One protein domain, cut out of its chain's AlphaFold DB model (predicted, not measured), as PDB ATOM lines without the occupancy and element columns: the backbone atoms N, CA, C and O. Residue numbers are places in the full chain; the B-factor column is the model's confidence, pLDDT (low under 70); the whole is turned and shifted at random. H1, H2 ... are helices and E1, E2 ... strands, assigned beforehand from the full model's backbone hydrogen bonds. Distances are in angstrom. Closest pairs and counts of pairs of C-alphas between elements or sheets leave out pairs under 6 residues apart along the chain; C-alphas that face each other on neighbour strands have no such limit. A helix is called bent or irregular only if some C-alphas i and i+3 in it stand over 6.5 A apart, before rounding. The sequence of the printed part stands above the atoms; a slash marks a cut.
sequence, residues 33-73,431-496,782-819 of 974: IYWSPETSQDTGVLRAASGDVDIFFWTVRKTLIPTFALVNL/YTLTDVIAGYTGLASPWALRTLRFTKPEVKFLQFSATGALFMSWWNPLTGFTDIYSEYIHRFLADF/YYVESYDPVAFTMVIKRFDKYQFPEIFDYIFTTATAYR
ATOM      1  N   ILE A  33     -29.341  -4.859  -6.209       97.69
ATOM      2  CA  ILE A  33     -30.699  -5.058  -5.716       97.69
ATOM      3  C   ILE A  33     -30.743  -4.616  -4.253       97.69
ATOM      4  O   ILE A  33     -30.018  -5.147  -3.412       97.69
ATOM      5  N   TYR A  34     -31.600  -3.642  -3.958       97.94
ATOM      6  CA  TYR A  34     -31.879  -3.166  -2.604       97.94
ATOM      7  C   TYR A  34     -33.106  -3.899  -2.058       97.94
ATOM      8  O   TYR A  34     -34.172  -3.816  -2.664       97.94
ATOM      9  N   TRP A  35     -32.973  -4.575  -0.923       95.69
ATOM     10  CA  TRP A  35     -34.030  -5.320  -0.243       95.69
ATOM     11  C   TRP A  35     -34.463  -4.624   1.045       95.69
ATOM     12  O   TRP A  35     -33.637  -4.141   1.820       95.69
ATOM     13  N   SER A  36     -35.773  -4.595   1.279       95.06
ATOM     14  CA  SER A  36     -36.379  -4.060   2.504       95.06
ATOM     15  C   SER A  36     -37.689  -4.789   2.823       95.06
ATOM     16  O   SER A  36     -38.340  -5.248   1.882       95.06
ATOM     17  N   PRO A  37     -38.092  -4.910   4.098       93.81
ATOM     18  CA  PRO A  37     -39.349  -5.530   4.484       93.81
ATOM     19  C   PRO A  37     -40.523  -4.541   4.431       93.81
ATOM     20  O   PRO A  37     -40.357  -3.321   4.478       93.81
ATOM     21  N   GLU A  38     -41.729  -5.091   4.393       93.38
ATOM     22  CA  GLU A  38     -43.004  -4.390   4.479       93.38
ATOM     23  C   GLU A  38     -44.006  -5.249   5.255       93.38
ATOM     24  O   GLU A  38     -44.190  -6.428   4.954       93.38
ATOM     25  N   THR A  39     -44.682  -4.662   6.241       90.38
ATOM     26  CA  THR A  39     -45.643  -5.384   7.092       90.38
ATOM     27  C   THR A  39     -47.057  -5.387   6.523       90.38
ATOM     28  O   THR A  39     -47.918  -6.118   7.013       90.38
ATOM     29  N   SER A  40     -47.313  -4.597   5.476       91.94
ATOM     30  CA  SER A  40     -48.613  -4.494   4.817       91.94
ATOM     31  C   SER A  40     -48.540  -4.840   3.330       91.94
ATOM     32  O   SER A  40     -47.878  -4.160   2.545       91.94
ATOM     33  N   GLN A  41     -49.294  -5.863   2.917       91.25
ATOM     34  CA  GLN A  41     -49.409  -6.227   1.501       91.25
ATOM     35  C   GLN A  41     -49.993  -5.083   0.658       91.25
ATOM     36  O   GLN A  41     -49.478  -4.806  -0.424       91.25
ATOM     37  N   ASP A  42     -50.996  -4.366   1.173       91.62
ATOM     38  CA  ASP A  42     -51.607  -3.221   0.487       91.62
ATOM     39  C   ASP A  42     -50.586  -2.107   0.244       91.62
ATOM     40  O   ASP A  42     -50.447  -1.612  -0.878       91.62
ATOM     41  N   THR A  43     -49.819  -1.744   1.276       93.88
ATOM     42  CA  THR A  43     -48.737  -0.759   1.147       93.88
ATOM     43  C   THR A  43     -47.700  -1.227   0.129       93.88
ATOM     44  O   THR A  43     -47.278  -0.439  -0.719       93.88
ATOM     45  N   GLY A  44     -47.332  -2.510   0.156       94.44
ATOM     46  CA  GLY A  44     -46.387  -3.095  -0.790       94.44
ATOM     47  C   GLY A  44     -46.842  -2.983  -2.247       94.44
ATOM     48  O   GLY A  44     -46.095  -2.490  -3.098       94.44
ATOM     49  N   VAL A  45     -48.097  -3.346  -2.527       95.81
ATOM     50  CA  VAL A  45     -48.729  -3.213  -3.851       95.81
ATOM     51  C   VAL A  45     -48.735  -1.758  -4.319       95.81
ATOM     52  O   VAL A  45     -48.391  -1.474  -5.469       95.81
ATOM     53  N   LEU A  46     -49.111  -0.821  -3.443       96.44
ATOM     54  CA  LEU A  46     -49.189   0.600  -3.786       96.44
ATOM     55  C   LEU A  46     -47.811   1.207  -4.065       96.44
ATOM     56  O   LEU A  46     -47.677   1.971  -5.019       96.44
ATOM     57  N   ARG A  47     -46.786   0.829  -3.295       97.38
ATOM     58  CA  ARG A  47     -45.396   1.263  -3.512       97.38
ATOM     59  C   ARG A  47     -44.815   0.708  -4.812       97.38
ATOM     60  O   ARG A  47     -44.073   1.405  -5.497       97.38
ATOM     61  N   ALA A  48     -45.173  -0.520  -5.193       96.69
ATOM     62  CA  ALA A  48     -44.821  -1.042  -6.512       96.69
ATOM     63  C   ALA A  48     -45.544  -0.263  -7.625       96.69
ATOM     64  O   ALA A  48     -44.945   0.083  -8.638       96.69
ATOM     65  N   ALA A  49     -46.822   0.076  -7.434       94.69
ATOM     66  CA  ALA A  49     -47.612   0.801  -8.431       94.69
ATOM     67  C   ALA A  49     -47.207   2.277  -8.595       94.69
ATOM     68  O   ALA A  49     -47.413   2.845  -9.671       94.69
ATOM     69  N   SER A  50     -46.646   2.908  -7.560       96.12
ATOM     70  CA  SER A  50     -46.092   4.268  -7.638       96.12
ATOM     71  C   SER A  50     -44.689   4.314  -8.249       96.12
ATOM     72  O   SER A  50     -44.234   5.391  -8.636       96.12
ATOM     73  N   GLY A  51     -44.011   3.166  -8.352       95.19
ATOM     74  CA  GLY A  51     -42.610   3.077  -8.758       95.19
ATOM     75  C   GLY A  51     -41.616   3.391  -7.636       95.19
ATOM     76  O   GLY A  51     -40.427   3.565  -7.914       95.19
ATOM     77  N   ASP A  52     -42.065   3.449  -6.375       97.25
ATOM     78  CA  ASP A  52     -41.181   3.588  -5.207       97.25
ATOM     79  C   ASP A  52     -40.242   2.379  -5.089       97.25
ATOM     80  O   ASP A  52     -39.084   2.512  -4.669       97.25
ATOM     81  N   VAL A  53     -40.761   1.207  -5.469       97.75
ATOM     82  CA  VAL A  53     -40.054  -0.074  -5.554       97.75
ATOM     83  C   VAL A  53     -40.334  -0.736  -6.904       97.75
ATOM     84  O   VAL A  53     -41.360  -0.484  -7.531       97.75
ATOM     85  N   ASP A  54     -39.406  -1.566  -7.373       97.69
ATOM     86  CA  ASP A  54     -39.498  -2.226  -8.676       97.69
ATOM     87  C   ASP A  54     -40.314  -3.520  -8.614       97.69
ATOM     88  O   ASP A  54     -41.028  -3.836  -9.563       97.69
ATOM     89  N   ILE A  55     -40.226  -4.256  -7.504       96.12
ATOM     90  CA  ILE A  55     -40.995  -5.481  -7.256       96.12
ATOM     91  C   ILE A  55     -41.459  -5.496  -5.800       96.12
ATOM     92  O   ILE A  55     -40.654  -5.288  -4.888       96.12
ATOM     93  N   PHE A  56     -42.742  -5.784  -5.584       95.69
ATOM     94  CA  PHE A  56     -43.233  -6.270  -4.301       95.69
ATOM     95  C   PHE A  56     -43.105  -7.796  -4.277       95.69
ATOM     96  O   PHE A  56     -43.785  -8.519  -5.006       95.69
ATOM     97  N   PHE A  57     -42.162  -8.275  -3.476       91.00
ATOM     98  CA  PHE A  57     -41.722  -9.656  -3.397       91.00
ATOM     99  C   PHE A  57     -42.603 -10.447  -2.423       91.00
ATOM    100  O   PHE A  57     -42.180 -10.878  -1.352       91.00
ATOM    101  N   TRP A  58     -43.877 -10.570  -2.788       89.44
ATOM    102  CA  TRP A  58     -44.850 -11.448  -2.155       89.44
ATOM    103  C   TRP A  58     -46.010 -11.695  -3.113       89.44
ATOM    104  O   TRP A  58     -46.378 -10.816  -3.899       89.44
ATOM    105  N   THR A  59     -46.599 -12.882  -3.042       87.38
ATOM    106  CA  THR A  59     -47.799 -13.203  -3.805       87.38
ATOM    107  C   THR A  59     -49.016 -12.522  -3.190       87.38
ATOM    108  O   THR A  59     -49.331 -12.705  -2.017       87.38
ATOM    109  N   VAL A  60     -49.740 -11.752  -3.998       87.31
ATOM    110  CA  VAL A  60     -51.045 -11.194  -3.631       87.31
ATOM    111  C   VAL A  60     -52.103 -11.676  -4.606       87.31
ATOM    112  O   VAL A  60     -51.826 -11.914  -5.784       87.31
ATOM    113  N   ARG A  61     -53.348 -11.770  -4.150       82.19
ATOM    114  CA  ARG A  61     -54.463 -12.013  -5.062       82.19
ATOM    115  C   ARG A  61     -54.674 -10.801  -5.953       82.19
ATOM    116  O   ARG A  61     -54.783  -9.671  -5.477       82.19
ATOM    117  N   LYS A  62     -54.836 -11.039  -7.254       80.62
ATOM    118  CA  LYS A  62     -55.110  -9.974  -8.232       80.62
ATOM    119  C   LYS A  62     -56.362  -9.158  -7.882       80.62
ATOM    120  O   LYS A  62     -56.395  -7.963  -8.152       80.62
ATOM    121  N   THR A  63     -57.378  -9.789  -7.297       77.50
ATOM    122  CA  THR A  63     -58.649  -9.152  -6.912       77.50
ATOM    123  C   THR A  63     -58.522  -8.178  -5.745       77.50
ATOM    124  O   THR A  63     -59.352  -7.282  -5.627       77.50
ATOM    125  N   LEU A  64     -57.473  -8.304  -4.928       83.31
ATOM    126  CA  LEU A  64     -57.171  -7.362  -3.848       83.31
ATOM    127  C   LEU A  64     -56.374  -6.142  -4.331       83.31
ATOM    128  O   LEU A  64     -56.251  -5.161  -3.605       83.31
ATOM    129  N   ILE A  65     -55.856  -6.163  -5.565       85.31
ATOM    130  CA  ILE A  65     -55.118  -5.031  -6.127       85.31
ATOM    131  C   ILE A  65     -56.113  -3.950  -6.578       85.31
ATOM    132  O   ILE A  65     -56.942  -4.210  -7.458       85.31
ATOM    133  N   PRO A  66     -56.012  -2.708  -6.065       86.44
ATOM    134  CA  PRO A  66     -56.885  -1.624  -6.495       86.44
ATOM    135  C   PRO A  66     -56.801  -1.385  -8.007       86.44
ATOM    136  O   PRO A  66     -55.715  -1.341  -8.585       86.44
ATOM    137  N   THR A  67     -57.939  -1.153  -8.668       83.75
ATOM    138  CA  THR A  67     -57.988  -1.017 -10.137       83.75
ATOM    139  C   THR A  67     -57.081   0.094 -10.669       83.75
ATOM    140  O   THR A  67     -56.490  -0.050 -11.737       83.75
ATOM    141  N   PHE A  68     -56.921   1.185  -9.913       83.38
ATOM    142  CA  PHE A  68     -56.023   2.279 -10.286       83.38
ATOM    143  C   PHE A  68     -54.540   1.886 -10.226       83.38
ATOM    144  O   PHE A  68     -53.738   2.497 -10.918       83.38
ATOM    145  N   ALA A  69     -54.161   0.886  -9.424       87.69
ATOM    146  CA  ALA A  69     -52.786   0.401  -9.329       87.69
ATOM    147  C   ALA A  69     -52.434  -0.520 -10.512       87.69
ATOM    148  O   ALA A  69     -51.318  -0.472 -11.027       87.69
ATOM    149  N   LEU A  70     -53.404  -1.299 -11.015       82.94
ATOM    150  CA  LEU A  70     -53.214  -2.256 -12.120       82.94
ATOM    151  C   LEU A  70     -52.646  -1.632 -13.407       82.94
ATOM    152  O   LEU A  70     -51.987  -2.319 -14.191       82.94
ATOM    153  N   VAL A  71     -52.892  -0.341 -13.654       83.25
ATOM    154  CA  VAL A  71     -52.401   0.353 -14.860       83.25
ATOM    155  C   VAL A  71     -50.881   0.545 -14.855       83.25
ATOM    156  O   VAL A  71     -50.279   0.598 -15.927       83.25
ATOM    157  N   ASN A  72     -50.265   0.565 -13.671       88.75
ATOM    158  CA  ASN A  72     -48.827   0.766 -13.482       88.75
ATOM    159  C   ASN A  72     -48.073  -0.530 -13.161       88.75
ATOM    160  O   ASN A  72     -46.852  -0.502 -13.014       88.75
ATOM    161  N   LEU A  73     -48.775  -1.661 -13.046       86.56
ATOM    162  CA  LEU A  73     -48.195  -2.925 -12.602       86.56
ATOM    163  C   LEU A  73     -48.087  -3.946 -13.736       86.56
ATOM    164  O   LEU A  73     -49.038  -4.188 -14.481       86.56
ATOM    165  N   TYR A 431     -42.934   0.053 -15.730       91.62
ATOM    166  CA  TYR A 431     -42.009   0.897 -16.488       91.62
ATOM    167  C   TYR A 431     -40.533   0.547 -16.253       91.62
ATOM    168  O   TYR A 431     -39.667   1.077 -16.951       91.62
ATOM    169  N   THR A 432     -40.233  -0.335 -15.294       93.56
ATOM    170  CA  THR A 432     -38.864  -0.797 -15.033       93.56
ATOM    171  C   THR A 432     -38.676  -2.269 -15.350       93.56
ATOM    172  O   THR A 432     -37.656  -2.593 -15.955       93.56
ATOM    173  N   LEU A 433     -39.630  -3.149 -15.018       91.44
ATOM    174  CA  LEU A 433     -39.557  -4.563 -15.389       91.44
ATOM    175  C   LEU A 433     -39.822  -4.745 -16.888       91.44
ATOM    176  O   LEU A 433     -40.907  -4.453 -17.387       91.44
ATOM    177  N   THR A 434     -38.835  -5.286 -17.595       87.06
ATOM    178  CA  THR A 434     -38.896  -5.495 -19.047       87.06
ATOM    179  C   THR A 434     -39.147  -6.943 -19.435       87.06
ATOM    180  O   THR A 434     -39.839  -7.160 -20.426       87.06
ATOM    181  N   ASP A 435     -38.607  -7.921 -18.704       83.00
ATOM    182  CA  ASP A 435     -38.795  -9.345 -18.995       83.00
ATOM    183  C   ASP A 435     -38.498 -10.238 -17.785       83.00
ATOM    184  O   ASP A 435     -37.773  -9.829 -16.874       83.00
ATOM    185  N   VAL A 436     -39.076 -11.441 -17.792       83.69
ATOM    186  CA  VAL A 436     -38.867 -12.496 -16.791       83.69
ATOM    187  C   VAL A 436     -39.414 -13.830 -17.309       83.69
ATOM    188  O   VAL A 436     -40.487 -13.875 -17.921       83.69
ATOM    189  N   ILE A 437     -38.700 -14.920 -17.028       78.69
ATOM    190  CA  ILE A 437     -39.191 -16.287 -17.219       78.69
ATOM    191  C   ILE A 437     -39.617 -16.824 -15.857       78.69
ATOM    192  O   ILE A 437     -38.802 -17.322 -15.086       78.69
ATOM    193  N   ALA A 438     -40.901 -16.690 -15.551       74.44
ATOM    194  CA  ALA A 438     -41.478 -17.187 -14.314       74.44
ATOM    195  C   ALA A 438     -42.135 -18.546 -14.572       74.44
ATOM    196  O   ALA A 438     -43.009 -18.642 -15.429       74.44
ATOM    197  N   GLY A 439     -41.744 -19.592 -13.841       73.44
ATOM    198  CA  GLY A 439     -42.511 -20.841 -13.808       73.44
ATOM    199  C   GLY A 439     -43.861 -20.645 -13.111       73.44
ATOM    200  O   GLY A 439     -44.226 -19.523 -12.739       73.44
ATOM    201  N   TYR A 440     -44.629 -21.717 -12.908       76.12
ATOM    202  CA  TYR A 440     -45.933 -21.585 -12.245       76.12
ATOM    203  C   TYR A 440     -45.822 -21.165 -10.777       76.12
ATOM    204  O   TYR A 440     -46.812 -20.730 -10.198       76.12
ATOM    205  N   THR A 441     -44.631 -21.219 -10.177       79.25
ATOM    206  CA  THR A 441     -44.379 -20.702  -8.824       79.25
ATOM    207  C   THR A 441     -44.100 -19.193  -8.793       79.25
ATOM    208  O   THR A 441     -44.030 -18.586  -7.718       79.25
ATOM    209  N   GLY A 442     -44.026 -18.531  -9.952       84.25
ATOM    210  CA  GLY A 442     -43.752 -17.101 -10.060       84.25
ATOM    211  C   GLY A 442     -42.276 -16.789  -9.801       84.25
ATOM    212  O   GLY A 442     -41.398 -17.367 -10.433       84.25
ATOM    213  N   LEU A 443     -42.001 -15.867  -8.872       87.31
ATOM    214  CA  LEU A 443     -40.638 -15.476  -8.485       87.31
ATOM    215  C   LEU A 443     -39.976 -16.419  -7.470       87.31
ATOM    216  O   LEU A 443     -38.843 -16.171  -7.079       87.31
ATOM    217  N   ALA A 444     -40.638 -17.494  -7.038       83.12
ATOM    218  CA  ALA A 444     -40.029 -18.403  -6.071       83.12
ATOM    219  C   ALA A 444     -38.828 -19.162  -6.664       83.12
ATOM    220  O   ALA A 444     -37.845 -19.394  -5.969       83.12
ATOM    221  N   SER A 445     -38.877 -19.517  -7.948       82.12
ATOM    222  CA  SER A 445     -37.814 -20.267  -8.623       82.12
ATOM    223  C   SER A 445     -36.533 -19.423  -8.822       82.12
ATOM    224  O   SER A 445     -36.627 -18.296  -9.324       82.12
ATOM    225  N   PRO A 446     -35.321 -19.950  -8.539       85.00
ATOM    226  CA  PRO A 446     -34.044 -19.320  -8.887       85.00
ATOM    227  C   PRO A 446     -33.970 -18.895 -10.355       85.00
ATOM    228  O   PRO A 446     -33.392 -17.856 -10.673       85.00
ATOM    229  N   TRP A 447     -34.598 -19.650 -11.261       82.25
ATOM    230  CA  TRP A 447     -34.653 -19.298 -12.676       82.25
ATOM    231  C   TRP A 447     -35.407 -17.997 -12.933       82.25
ATOM    232  O   TRP A 447     -34.940 -17.164 -13.710       82.25
ATOM    233  N   ALA A 448     -36.530 -17.775 -12.250       83.38
ATOM    234  CA  ALA A 448     -37.283 -16.531 -12.368       83.38
ATOM    235  C   ALA A 448     -36.455 -15.344 -11.874       83.38
ATOM    236  O   ALA A 448     -36.329 -14.333 -12.562       83.38
ATOM    237  N   LEU A 449     -35.794 -15.513 -10.734       84.38
ATOM    238  CA  LEU A 449     -34.943 -14.497 -10.119       84.38
ATOM    239  C   LEU A 449     -33.753 -14.100 -10.986       84.38
ATOM    240  O   LEU A 449     -33.406 -12.923 -11.091       84.38
ATOM    241  N   ARG A 450     -33.176 -15.071 -11.683       81.62
ATOM    242  CA  ARG A 450     -32.030 -14.877 -12.574       81.62
ATOM    243  C   ARG A 450     -32.451 -14.345 -13.947       81.62
ATOM    244  O   ARG A 450     -31.711 -13.613 -14.605       81.62
ATOM    245  N   THR A 451     -33.668 -14.636 -14.385       84.50
ATOM    246  CA  THR A 451     -34.181 -14.145 -15.669       84.50
ATOM    247  C   THR A 451     -34.817 -12.759 -15.588       84.50
ATOM    248  O   THR A 451     -35.166 -12.205 -16.623       84.50
ATOM    249  N   LEU A 452     -34.905 -12.129 -14.416       88.62
ATOM    250  CA  LEU A 452     -35.364 -10.743 -14.314       88.62
ATOM    251  C   LEU A 452     -34.519  -9.800 -15.196       88.62
ATOM    252  O   LEU A 452     -33.282  -9.829 -15.185       88.62
ATOM    253  N   ARG A 453     -35.197  -8.952 -15.977       89.62
ATOM    254  CA  ARG A 453     -34.585  -7.921 -16.824       89.62
ATOM    255  C   ARG A 453     -35.257  -6.576 -16.590       89.62
ATOM    256  O   ARG A 453     -36.484  -6.476 -16.649       89.62
ATOM    257  N   PHE A 454     -34.466  -5.521 -16.430       93.44
ATOM    258  CA  PHE A 454     -34.947  -4.170 -16.148       93.44
ATOM    259  C   PHE A 454     -34.408  -3.126 -17.130       93.44
ATOM    260  O   PHE A 454     -33.406  -3.340 -17.805       93.44
ATOM    261  N   THR A 455     -35.047  -1.957 -17.185       95.00
ATOM    262  CA  THR A 455     -34.554  -0.793 -17.950       95.00
ATOM    263  C   THR A 455     -33.340  -0.115 -17.305       95.00
ATOM    264  O   THR A 455     -32.659   0.684 -17.944       95.00
ATOM    265  N   LYS A 456     -33.043  -0.438 -16.044       94.19
ATOM    266  CA  LYS A 456     -31.993   0.172 -15.220       94.19
ATOM    267  C   LYS A 456     -31.187  -0.903 -14.468       94.19
ATOM    268  O   LYS A 456     -31.727  -1.979 -14.220       94.19
ATOM    269  N   PRO A 457     -29.929  -0.621 -14.090       94.94
ATOM    270  CA  PRO A 457     -29.069  -1.591 -13.411       94.94
ATOM    271  C   PRO A 457     -29.344  -1.709 -11.900       94.94
ATOM    272  O   PRO A 457     -29.069  -2.746 -11.305       94.94
ATOM    273  N   GLU A 458     -29.901  -0.672 -11.275       97.31
ATOM    274  CA  GLU A 458     -30.192  -0.637  -9.839       97.31
ATOM    275  C   GLU A 458     -31.697  -0.759  -9.583       97.31
ATOM    276  O   GLU A 458     -32.480   0.062 -10.075       97.31
ATOM    277  N   VAL A 459     -32.105  -1.762  -8.803       97.69
ATOM    278  CA  VAL A 459     -33.522  -2.072  -8.550       97.69
ATOM    279  C   VAL A 459     -33.824  -2.256  -7.067       97.69
ATOM    280  O   VAL A 459     -32.954  -2.617  -6.282       97.69
ATOM    281  N   LYS A 460     -35.071  -1.998  -6.674       98.06
ATOM    282  CA  LYS A 460     -35.547  -2.087  -5.289       98.06
ATOM    283  C   LYS A 460     -36.604  -3.171  -5.155       98.06
ATOM    284  O   LYS A 460     -37.660  -3.065  -5.777       98.06
ATOM    285  N   PHE A 461     -36.344  -4.172  -4.327       96.62
ATOM    286  CA  PHE A 461     -37.296  -5.213  -3.965       96.62
ATOM    287  C   PHE A 461     -37.822  -4.968  -2.551       96.62
ATOM    288  O   PHE A 461     -37.080  -4.640  -1.622       96.62
ATOM    289  N   LEU A 462     -39.134  -5.097  -2.409       95.75
ATOM    290  CA  LEU A 462     -39.838  -4.924  -1.149       95.75
ATOM    291  C   LEU A 462     -40.461  -6.254  -0.752       95.75
ATOM    292  O   LEU A 462     -41.399  -6.696  -1.401       95.75
ATOM    293  N   GLN A 463     -39.940  -6.899   0.280       92.38
ATOM    294  CA  GLN A 463     -40.403  -8.198   0.757       92.38
ATOM    295  C   GLN A 463     -41.535  -8.026   1.761       92.38
ATOM    296  O   GLN A 463     -41.420  -7.224   2.682       92.38
ATOM    297  N   PHE A 464     -42.615  -8.794   1.638       89.62
ATOM    298  CA  PHE A 464     -43.578  -8.865   2.735       89.62
ATOM    299  C   PHE A 464     -42.951  -9.568   3.941       89.62
ATOM    300  O   PHE A 464     -42.279 -10.578   3.778       89.62
ATOM    301  N   SER A 465     -43.207  -9.068   5.145       84.31
ATOM    302  CA  SER A 465     -42.850  -9.729   6.396       84.31
ATOM    303  C   SER A 465     -43.857  -9.366   7.473       84.31
ATOM    304  O   SER A 465     -43.962  -8.209   7.877       84.31
ATOM    305  N   ALA A 466     -44.582 -10.359   7.986       73.31
ATOM    306  CA  ALA A 466     -45.606 -10.132   9.007       73.31
ATOM    307  C   ALA A 466     -45.039  -9.555  10.322       73.31
ATOM    308  O   ALA A 466     -45.760  -8.892  11.065       73.31
ATOM    309  N   THR A 467     -43.759  -9.796  10.618       75.56
ATOM    310  CA  THR A 467     -43.075  -9.310  11.829       75.56
ATOM    311  C   THR A 467     -42.269  -8.032  11.589       75.56
ATOM    312  O   THR A 467     -41.784  -7.432  12.546       75.56
ATOM    313  N   GLY A 468     -42.116  -7.611  10.329       78.12
ATOM    314  CA  GLY A 468     -41.286  -6.473   9.930       78.12
ATOM    315  C   GLY A 468     -39.784  -6.762   9.891       78.12
ATOM    316  O   GLY A 468     -39.020  -5.878   9.519       78.12
ATOM    317  N   ALA A 469     -39.356  -7.982  10.232       83.12
ATOM    318  CA  ALA A 469     -37.976  -8.431  10.056       83.12
ATOM    319  C   ALA A 469     -37.710  -8.811   8.591       83.12
ATOM    320  O   ALA A 469     -38.611  -9.311   7.916       83.12
ATOM    321  N   LEU A 470     -36.488  -8.612   8.090       84.06
ATOM    322  CA  LEU A 470     -36.148  -9.003   6.714       84.06
ATOM    323  C   LEU A 470     -36.099 -10.530   6.534       84.06
ATOM    324  O   LEU A 470     -36.473 -11.021   5.474       84.06
ATOM    325  N   PHE A 471     -35.685 -11.251   7.573       87.88
ATOM    326  CA  PHE A 471     -35.618 -12.710   7.639       87.88
ATOM    327  C   PHE A 471     -36.017 -13.217   9.033       87.88
ATOM    328  O   PHE A 471     -36.043 -12.441   9.992       87.88
ATOM    329  N   MET A 472     -36.365 -14.507   9.139       82.31
ATOM    330  CA  MET A 472     -36.819 -15.149  10.387       82.31
ATOM    331  C   MET A 472     -35.958 -16.345  10.826       82.31
ATOM    332  O   MET A 472     -36.229 -16.927  11.876       82.31
ATOM    333  N   SER A 473     -34.937 -16.697  10.051       87.06
ATOM    334  CA  SER A 473     -33.962 -17.750  10.330       87.06
ATOM    335  C   SER A 473     -32.550 -17.168  10.323       87.06
ATOM    336  O   SER A 473     -32.312 -16.066   9.824       87.06
ATOM    337  N   TRP A 474     -31.623 -17.901  10.926       90.31
ATOM    338  CA  TRP A 474     -30.197 -17.599  10.876       90.31
ATOM    339  C   TRP A 474     -29.603 -18.074   9.544       90.31
ATOM    340  O   TRP A 474     -30.119 -18.992   8.904       90.31
ATOM    341  N   TRP A 475     -28.508 -17.449   9.119       93.75
ATOM    342  CA  TRP A 475     -27.877 -17.697   7.826       93.75
ATOM    343  C   TRP A 475     -26.652 -18.596   7.986       93.75
ATOM    344  O   TRP A 475     -25.518 -18.119   7.949       93.75
ATOM    345  N   ASN A 476     -26.881 -19.900   8.153       91.62
ATOM    346  CA  ASN A 476     -25.866 -20.949   8.010       91.62
ATOM    347  C   ASN A 476     -26.415 -22.127   7.184       91.62
ATOM    348  O   ASN A 476     -27.629 -22.323   7.165       91.62
ATOM    349  N   PRO A 477     -25.554 -22.900   6.496       85.88
ATOM    350  CA  PRO A 477     -25.994 -23.908   5.529       85.88
ATOM    351  C   PRO A 477     -26.481 -25.225   6.160       85.88
ATOM    352  O   PRO A 477     -26.758 -26.168   5.429       85.88
ATOM    353  N   LEU A 478     -26.545 -25.329   7.494       86.19
ATOM    354  CA  LEU A 478     -26.806 -26.595   8.189       86.19
ATOM    355  C   LEU A 478     -28.210 -26.645   8.788       86.19
ATOM    356  O   LEU A 478     -28.981 -27.551   8.497       86.19
ATOM    357  N   THR A 479     -28.552 -25.656   9.611       86.38
ATOM    358  CA  THR A 479     -29.870 -25.557  10.262       86.38
ATOM    359  C   THR A 479     -30.559 -24.218   9.972       86.38
ATOM    360  O   THR A 479     -31.638 -23.947  10.502       86.38
ATOM    361  N   GLY A 480     -29.919 -23.353   9.176       87.12
ATOM    362  CA  GLY A 480     -30.432 -22.050   8.758       87.12
ATOM    363  C   GLY A 480     -31.348 -22.115   7.537       87.12
ATOM    364  O   GLY A 480     -31.734 -23.192   7.092       87.12
ATOM    365  N   PHE A 481     -31.735 -20.946   7.014       88.94
ATOM    366  CA  PHE A 481     -32.621 -20.811   5.839       88.94
ATOM    367  C   PHE A 481     -33.966 -21.558   5.956       88.94
ATOM    368  O   PHE A 481     -34.610 -21.904   4.971       88.94
ATOM    369  N   THR A 482     -34.456 -21.747   7.183       85.25
ATOM    370  CA  THR A 482     -35.722 -22.445   7.475       85.25
ATOM    371  C   THR A 482     -36.972 -21.613   7.171       85.25
ATOM    372  O   THR A 482     -38.101 -22.070   7.371       85.25
ATOM    373  N   ASP A 483     -36.793 -20.386   6.682       84.25
ATOM    374  CA  ASP A 483     -37.860 -19.467   6.318       84.25
ATOM    375  C   ASP A 483     -37.740 -19.014   4.856       84.25
ATOM    376  O   ASP A 483     -36.647 -18.797   4.329       84.25
ATOM    377  N   ILE A 484     -38.891 -18.809   4.211       80.75
ATOM    378  CA  ILE A 484     -38.948 -18.446   2.791       80.75
ATOM    379  C   ILE A 484     -38.340 -17.061   2.490       80.75
ATOM    380  O   ILE A 484     -37.885 -16.815   1.375       80.75
ATOM    381  N   TYR A 485     -38.318 -16.159   3.476       85.81
ATOM    382  CA  TYR A 485     -37.824 -14.790   3.335       85.81
ATOM    383  C   TYR A 485     -36.299 -14.764   3.155       85.81
ATOM    384  O   TYR A 485     -35.790 -13.974   2.357       85.81
ATOM    385  N   SER A 486     -35.584 -15.645   3.858       89.44
ATOM    386  CA  SER A 486     -34.142 -15.869   3.690       89.44
ATOM    387  C   SER A 486     -33.837 -16.634   2.404       89.44
ATOM    388  O   SER A 486     -32.954 -16.238   1.643       89.44
ATOM    389  N   GLU A 487     -34.609 -17.685   2.122       88.50
ATOM    390  CA  GLU A 487     -34.472 -18.536   0.932       88.50
ATOM    391  C   GLU A 487     -34.540 -17.753  -0.387       88.50
ATOM    392  O   GLU A 487     -33.748 -17.978  -1.302       88.50
ATOM    393  N   TYR A 488     -35.443 -16.777  -0.509       87.88
ATOM    394  CA  TYR A 488     -35.520 -15.966  -1.728       87.88
ATOM    395  C   TYR A 488     -34.247 -15.177  -2.013       87.88
ATOM    396  O   TYR A 488     -33.870 -15.022  -3.177       87.88
ATOM    397  N   ILE A 489     -33.575 -14.693  -0.969       92.25
ATOM    398  CA  ILE A 489     -32.313 -13.975  -1.123       92.25
ATOM    399  C   ILE A 489     -31.182 -14.977  -1.375       92.25
ATOM    400  O   ILE A 489     -30.403 -14.772  -2.303       92.25
ATOM    401  N   HIS A 490     -31.143 -16.091  -0.637       92.38
ATOM    402  CA  HIS A 490     -30.190 -17.192  -0.833       92.38
ATOM    403  C   HIS A 490     -30.092 -17.646  -2.293       92.38
ATOM    404  O   HIS A 490     -28.997 -17.729  -2.843       92.38
ATOM    405  N   ARG A 491     -31.226 -17.786  -2.988       90.38
ATOM    406  CA  ARG A 491     -31.288 -18.200  -4.405       90.38
ATOM    407  C   ARG A 491     -30.606 -17.234  -5.389       90.38
ATOM    408  O   ARG A 491     -30.341 -17.624  -6.535       90.38
ATOM    409  N   PHE A 492     -30.315 -15.993  -4.983       92.06
ATOM    410  CA  PHE A 492     -29.434 -15.069  -5.717       92.06
ATOM    411  C   PHE A 492     -27.952 -15.257  -5.379       92.06
ATOM    412  O   PHE A 492     -27.094 -14.960  -6.215       92.06
ATOM    413  N   LEU A 493     -27.668 -15.682  -4.151       94.00
ATOM    414  CA  LEU A 493     -26.337 -15.735  -3.558       94.00
ATOM    415  C   LEU A 493     -25.633 -17.072  -3.793       94.00
ATOM    416  O   LEU A 493     -24.412 -17.081  -3.896       94.00
ATOM    417  N   ALA A 494     -26.384 -18.157  -3.957       92.50
ATOM    418  CA  ALA A 494     -25.883 -19.514  -4.135       92.50
ATOM    419  C   ALA A 494     -26.137 -20.049  -5.543       92.50
ATOM    420  O   ALA A 494     -27.156 -19.728  -6.144       92.50
ATOM    421  N   ASP A 495     -25.243 -20.875  -6.085       91.38
ATOM    422  CA  ASP A 495     -25.550 -21.715  -7.254       91.38
ATOM    423  C   ASP A 495     -25.892 -23.137  -6.796       91.38
ATOM    424  O   ASP A 495     -25.259 -23.643  -5.874       91.38
ATOM    425  N   PHE A 496     -26.810 -23.789  -7.513       89.31
ATOM    426  CA  PHE A 496     -27.211 -25.184  -7.303       89.31
ATOM    427  C   PHE A 496     -26.543 -26.098  -8.332       89.31
ATOM    428  O   PHE A 496     -26.174 -25.645  -9.410       89.31
ATOM    429  N   TYR A 782     -24.671 -13.211  -7.225       96.25
ATOM    430  CA  TYR A 782     -24.688 -12.014  -6.392       96.25
ATOM    431  C   TYR A 782     -24.026 -12.306  -5.054       96.25
ATOM    432  O   TYR A 782     -24.084 -13.429  -4.581       96.25
ATOM    433  N   TYR A 783     -23.450 -11.287  -4.431       97.69
ATOM    434  CA  TYR A 783     -22.977 -11.329  -3.052       97.69
ATOM    435  C   TYR A 783     -23.683 -10.244  -2.237       97.69
ATOM    436  O   TYR A 783     -24.223  -9.283  -2.798       97.69
ATOM    437  N   VAL A 784     -23.685 -10.385  -0.912       98.06
ATOM    438  CA  VAL A 784     -24.184  -9.334  -0.022       98.06
ATOM    439  C   VAL A 784     -23.130  -8.231   0.083       98.06
ATOM    440  O   VAL A 784     -22.012  -8.459   0.523       98.06
ATOM    441  N   GLU A 785     -23.482  -7.027  -0.353       98.31
ATOM    442  CA  GLU A 785     -22.636  -5.835  -0.232       98.31
ATOM    443  C   GLU A 785     -22.773  -5.214   1.165       98.31
ATOM    444  O   GLU A 785     -21.816  -4.691   1.728       98.31
ATOM    445  N   SER A 786     -23.984  -5.216   1.720       97.56
ATOM    446  CA  SER A 786     -24.232  -4.675   3.056       97.56
ATOM    447  C   SER A 786     -25.545  -5.186   3.625       97.56
ATOM    448  O   SER A 786     -26.529  -5.306   2.889       97.56
ATOM    449  N   TYR A 787     -25.586  -5.366   4.940       96.06
ATOM    450  CA  TYR A 787     -26.798  -5.635   5.703       96.06
ATOM    451  C   TYR A 787     -26.865  -4.708   6.923       96.06
ATOM    452  O   TYR A 787     -25.897  -4.587   7.674       96.06
ATOM    453  N   ASP A 788     -28.003  -4.040   7.102       94.50
ATOM    454  CA  ASP A 788     -28.308  -3.226   8.278       94.50
ATOM    455  C   ASP A 788     -29.380  -3.939   9.124       94.50
ATOM    456  O   ASP A 788     -30.558  -3.924   8.749       94.50
ATOM    457  N   PRO A 789     -29.009  -4.544  10.269       90.69
ATOM    458  CA  PRO A 789     -29.948  -5.250  11.140       90.69
ATOM    459  C   PRO A 789     -30.888  -4.331  11.932       90.69
ATOM    460  O   PRO A 789     -31.828  -4.820  12.550       90.69
ATOM    461  N   VAL A 790     -30.650  -3.013  11.953       90.12
ATOM    462  CA  VAL A 790     -31.529  -2.035  12.618       90.12
ATOM    463  C   VAL A 790     -32.609  -1.552  11.656       90.12
ATOM    464  O   VAL A 790     -33.773  -1.449  12.035       90.12
ATOM    465  N   ALA A 791     -32.227  -1.260  10.412       89.38
ATOM    466  CA  ALA A 791     -33.164  -0.860   9.364       89.38
ATOM    467  C   ALA A 791     -33.838  -2.054   8.664       89.38
ATOM    468  O   ALA A 791     -34.780  -1.853   7.899       89.38
ATOM    469  N   PHE A 792     -33.351  -3.276   8.908       91.38
ATOM    470  CA  PHE A 792     -33.727  -4.500   8.195       91.38
ATOM    471  C   PHE A 792     -33.562  -4.367   6.675       91.38
ATOM    472  O   PHE A 792     -34.381  -4.848   5.901       91.38
ATOM    473  N   THR A 793     -32.506  -3.698   6.218       94.56
ATOM    474  CA  THR A 793     -32.253  -3.491   4.783       94.56
ATOM    475  C   THR A 793     -31.005  -4.228   4.340       94.56
ATOM    476  O   THR A 793     -30.003  -4.229   5.053       94.56
ATOM    477  N   MET A 794     -31.039  -4.798   3.140       97.12
ATOM    478  CA  MET A 794     -29.900  -5.490   2.540       97.12
ATOM    479  C   MET A 794     -29.633  -4.958   1.136       97.12
ATOM    480  O   MET A 794     -30.552  -4.583   0.411       97.12
ATOM    481  N   VAL A 795     -28.367  -4.934   0.739       98.38
ATOM    482  CA  VAL A 795     -27.953  -4.655  -0.636       98.38
ATOM    483  C   VAL A 795     -27.178  -5.856  -1.136       98.38
ATOM    484  O   VAL A 795     -26.180  -6.234  -0.526       98.38
ATOM    485  N   ILE A 796     -27.623  -6.433  -2.248       98.06
ATOM    486  CA  ILE A 796     -26.877  -7.475  -2.957       98.06
ATOM    487  C   ILE A 796     -26.379  -6.925  -4.291       98.06
ATOM    488  O   ILE A 796     -27.074  -6.151  -4.963       98.06
ATOM    489  N   LYS A 797     -25.161  -7.300  -4.675       97.75
ATOM    490  CA  LYS A 797     -24.513  -6.846  -5.907       97.75
ATOM    491  C   LYS A 797     -24.041  -8.012  -6.740       97.75
ATOM    492  O   LYS A 797     -23.669  -9.054  -6.212       97.75
ATOM    493  N   ARG A 798     -24.059  -7.820  -8.057       95.19
ATOM    494  CA  ARG A 798     -23.541  -8.806  -8.997       95.19
ATOM    495  C   ARG A 798     -22.068  -9.066  -8.696       95.19
ATOM    496  O   ARG A 798     -21.290  -8.135  -8.518       95.19
ATOM    497  N   PHE A 799     -21.699 -10.335  -8.662       95.88
ATOM    498  CA  PHE A 799     -20.344 -10.760  -8.388       95.88
ATOM    499  C   PHE A 799     -19.509 -10.746  -9.673       95.88
ATOM    500  O   PHE A 799     -19.724 -11.549 -10.580       95.88
ATOM    501  N   ASP A 800     -18.532  -9.844  -9.752       92.44
ATOM    502  CA  ASP A 800     -17.725  -9.637 -10.965       92.44
ATOM    503  C   ASP A 800     -16.887 -10.861 -11.368       92.44
ATOM    504  O   ASP A 800     -16.566 -11.037 -12.544       92.44
ATOM    505  N   LYS A 801     -16.543 -11.732 -10.409       92.38
ATOM    506  CA  LYS A 801     -15.834 -12.992 -10.681       92.38
ATOM    507  C   LYS A 801     -16.771 -14.156 -11.013       92.38
ATOM    508  O   LYS A 801     -16.279 -15.261 -11.248       92.38
ATOM    509  N   TYR A 802     -18.090 -13.949 -11.047       92.50
ATOM    510  CA  TYR A 802     -19.026 -15.009 -11.403       92.50
ATOM    511  C   TYR A 802     -18.757 -15.511 -12.823       92.50
ATOM    512  O   TYR A 802     -18.817 -14.765 -13.804       92.50
ATOM    513  N   GLN A 803     -18.439 -16.797 -12.938       87.94
ATOM    514  CA  GLN A 803     -17.891 -17.349 -14.168       87.94
ATOM    515  C   GLN A 803     -18.941 -17.867 -15.152       87.94
ATOM    516  O   GLN A 803     -18.558 -18.130 -16.284       87.94
ATOM    517  N   PHE A 804     -20.225 -17.963 -14.801       86.56
ATOM    518  CA  PHE A 804     -21.216 -18.675 -15.630       86.56
ATOM    519  C   PHE A 804     -22.408 -17.797 -16.033       86.56
ATOM    520  O   PHE A 804     -23.556 -18.209 -15.876       86.56
ATOM    521  N   PRO A 805     -22.188 -16.558 -16.522       81.44
ATOM    522  CA  PRO A 805     -23.279 -15.636 -16.829       81.44
ATOM    523  C   PRO A 805     -24.222 -16.149 -17.928       81.44
ATOM    524  O   PRO A 805     -25.360 -15.704 -18.007       81.44
ATOM    525  N   GLU A 806     -23.792 -17.094 -18.760       80.31
ATOM    526  CA  GLU A 806     -24.627 -17.725 -19.781       80.31
ATOM    527  C   GLU A 806     -25.860 -18.440 -19.204       80.31
ATOM    528  O   GLU A 806     -26.868 -18.569 -19.899       80.31
ATOM    529  N   ILE A 807     -25.830 -18.839 -17.925       76.88
ATOM    530  CA  ILE A 807     -26.970 -19.468 -17.244       76.88
ATOM    531  C   ILE A 807     -28.206 -18.556 -17.220       76.88
ATOM    532  O   ILE A 807     -29.341 -19.029 -17.273       76.88
ATOM    533  N   PHE A 808     -27.980 -17.239 -17.205       75.50
ATOM    534  CA  PHE A 808     -29.029 -16.229 -17.205       75.50
ATOM    535  C   PHE A 808     -29.801 -16.156 -18.515       75.50
ATOM    536  O   PHE A 808     -30.951 -15.724 -18.499       75.50
ATOM    537  N   ASP A 809     -29.170 -16.530 -19.627       74.56
ATOM    538  CA  ASP A 809     -29.749 -16.474 -20.970       74.56
ATOM    539  C   ASP A 809     -30.161 -17.869 -21.465       74.56
ATOM    540  O   ASP A 809     -31.084 -17.986 -22.270       74.56
ATOM    541  N   TYR A 810     -29.547 -18.935 -20.936       73.38
ATOM    542  CA  TYR A 810     -29.898 -20.325 -21.238       73.38
ATOM    543  C   TYR A 810     -31.401 -20.579 -21.080       73.38
ATOM    544  O   TYR A 810     -32.058 -20.954 -22.052       73.38
ATOM    545  N   ILE A 811     -31.969 -20.267 -19.908       69.69
ATOM    546  CA  ILE A 811     -33.408 -20.436 -19.661       69.69
ATOM    547  C   ILE A 811     -34.250 -19.584 -20.603       69.69
ATOM    548  O   ILE A 811     -35.278 -20.051 -21.079       69.69
ATOM    549  N   PHE A 812     -33.825 -18.363 -20.937       69.06
ATOM    550  CA  PHE A 812     -34.563 -17.560 -21.912       69.06
ATOM    551  C   PHE A 812     -34.682 -18.282 -23.248       69.06
ATOM    552  O   PHE A 812     -35.765 -18.282 -23.824       69.06
ATOM    553  N   THR A 813     -33.617 -18.928 -23.725       63.91
ATOM    554  CA  THR A 813     -33.637 -19.654 -25.003       63.91
ATOM    555  C   THR A 813     -34.415 -20.968 -24.946       63.91
ATOM    556  O   THR A 813     -35.161 -21.276 -25.875       63.91
ATOM    557  N   THR A 814     -34.290 -21.740 -23.865       60.06
ATOM    558  CA  THR A 814     -34.937 -23.054 -23.751       60.06
ATOM    559  C   THR A 814     -36.407 -22.934 -23.375       60.06
ATOM    560  O   THR A 814     -37.244 -23.621 -23.953       60.06
ATOM    561  N   ALA A 815     -36.757 -22.009 -22.483       58.47
ATOM    562  CA  ALA A 815     -38.118 -21.823 -22.000       58.47
ATOM    563  C   ALA A 815     -39.014 -21.054 -22.986       58.47
ATOM    564  O   ALA A 815     -40.209 -21.337 -23.079       58.47
ATOM    565  N   THR A 816     -38.463 -20.134 -23.796       51.66
ATOM    566  CA  THR A 816     -39.243 -19.515 -24.891       51.66
ATOM    567  C   THR A 816     -39.630 -20.512 -25.983       51.66
ATOM    568  O   THR A 816     -40.634 -20.291 -26.658       51.66
ATOM    569  N   ALA A 817     -38.912 -21.632 -26.123       39.66
ATOM    570  CA  ALA A 817     -39.268 -22.702 -27.055       39.66
ATOM    571  C   ALA A 817     -40.491 -23.537 -26.606       39.66
ATOM    572  O   ALA A 817     -41.059 -24.262 -27.423       39.66
ATOM    573  N   TYR A 818     -40.917 -23.410 -25.342       45.31
ATOM    574  CA  TYR A 818     -42.093 -24.069 -24.749       45.31
ATOM    575  C   TYR A 818     -43.308 -23.141 -24.621       45.31
ATOM    576  O   TYR A 818     -44.210 -23.383 -23.823       45.31
ATOM    577  N   ARG A 819     -43.376 -22.077 -25.426       52.56
ATOM    578  CA  ARG A 819     -44.590 -21.262 -25.555       52.56
ATOM    579  C   ARG A 819     -45.746 -22.142 -26.030       52.56
ATOM    580  O   ARG A 819     -45.806 -22.509 -27.201       52.56
TER     581      ARG A 819
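What this domain is: This is residues 33 to 73, 431 to 496 and 782 to 819 of the 974 residues of an uncharacterized protein of Staphylothermus marinus (UniProt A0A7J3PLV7). A strongly twisted sheet of five strands has one helix on each face: H1 over the E2 and E4 side, and H4 on the opposite face, nearest to E5 and E6. From H4 a row of contacts leads through H3 to H5, away from the sheet, while the short H2 packs on H1. The printed part has 145 residues with five named helices and six named strands, in the order E1 H1 E2 H2 E3 H3 E4 H4 E5 E6 H5; the mixed sheet runs E2 E4 E1 E6 E5. The class is mixed, helices and strands, with under half of the residues in named elements. The whole is compact, with a radius of gyration of the C-alphas of 15.5 A and spans of 42 by 41 by 26 A.

Where its parts are: In the sheet, E2 is residues 55 to 57, E4 is 458 to 464 and 20.1 A long, E1 is 33 to 38 and 16.0 A long, E6 is 793 to 798 and 17.1 A long, and E5 is 782 to 788 and 17.5 A long. C-alpha 33 is at (-30.699, -5.058, -5.716). H1, residues 41 to 50, measures 14.3 A, and H4, residues 484 to 493, 14.4 A. H2 is residues 67 to 70, E3 is 433 to 435 and H3 is 446 to 451. H5, residues 807 to 816, measures 14.5 A from C-alpha 807 at (-26.970, -19.468, -17.244) to C-alpha 816 at (-39.243, -19.515, -24.891); it is only just irregular, C-alphas 808 and 811 being 6.6 A apart.

How they stand to each other: E2 and E4 are parallel, with N 57 and O 462 2.7 A apart; E4 and E1 are parallel, with N 461 and O 34 at 2.8 A. E1 and E6 are antiparallel, with N 35 and O 794 at 2.8 A. E6 and E5 form an antiparallel hairpin, with N 785 and O 795 at 2.8 A. E1, H1 and E2 make a split strand-helix-strand unit, two strands running the same way with E4 between them, and its crossover is right-handed. H1 and H4 on opposite faces give three layers, helix, sheet, helix. H1 lies over E2 and E4 at a height over the sheet of 8.7 A. H4 has a height of 7.8 A and is over none of the strands, but only just, with 2 of its C-alphas falling on E4. H3 touches H4 at a steep tilt of 56 degrees, closest at the C-alphas of Pro 446 and Arg 491, 5.4 A. H5 touches H3 about perpendicular at 85 degrees, closest at those of Arg 450 and Phe 808, 5.7 A. H1 touches H2, closest at those of Ala 49 and Ala 69, 5.3 A. E3 pairs with no named strand; its residues 433 to 435 pair antiparallel with residues 453 to 454. Every O i to N i+4 pair is within hydrogen-bond range in H1 and H3, 4 of 6 in each of H4 and H5, and H2 is too short for such a pair.

The domain as a whole: The two C-alphas farthest apart, those of Val 790 and Ala 817, are 45.4 A apart. Residues 74 to 430 and 497 to 781 are not printed, leaving gaps of 8.2 A between C-alphas 73 and 431 and 13.4 A between C-alphas 496 and 782. Of the links that are printed whole, E4 to H4 is long, with 19 residues. The mean pLDDT of the printed part is 87.1, and residues 811 to 819 are under 70.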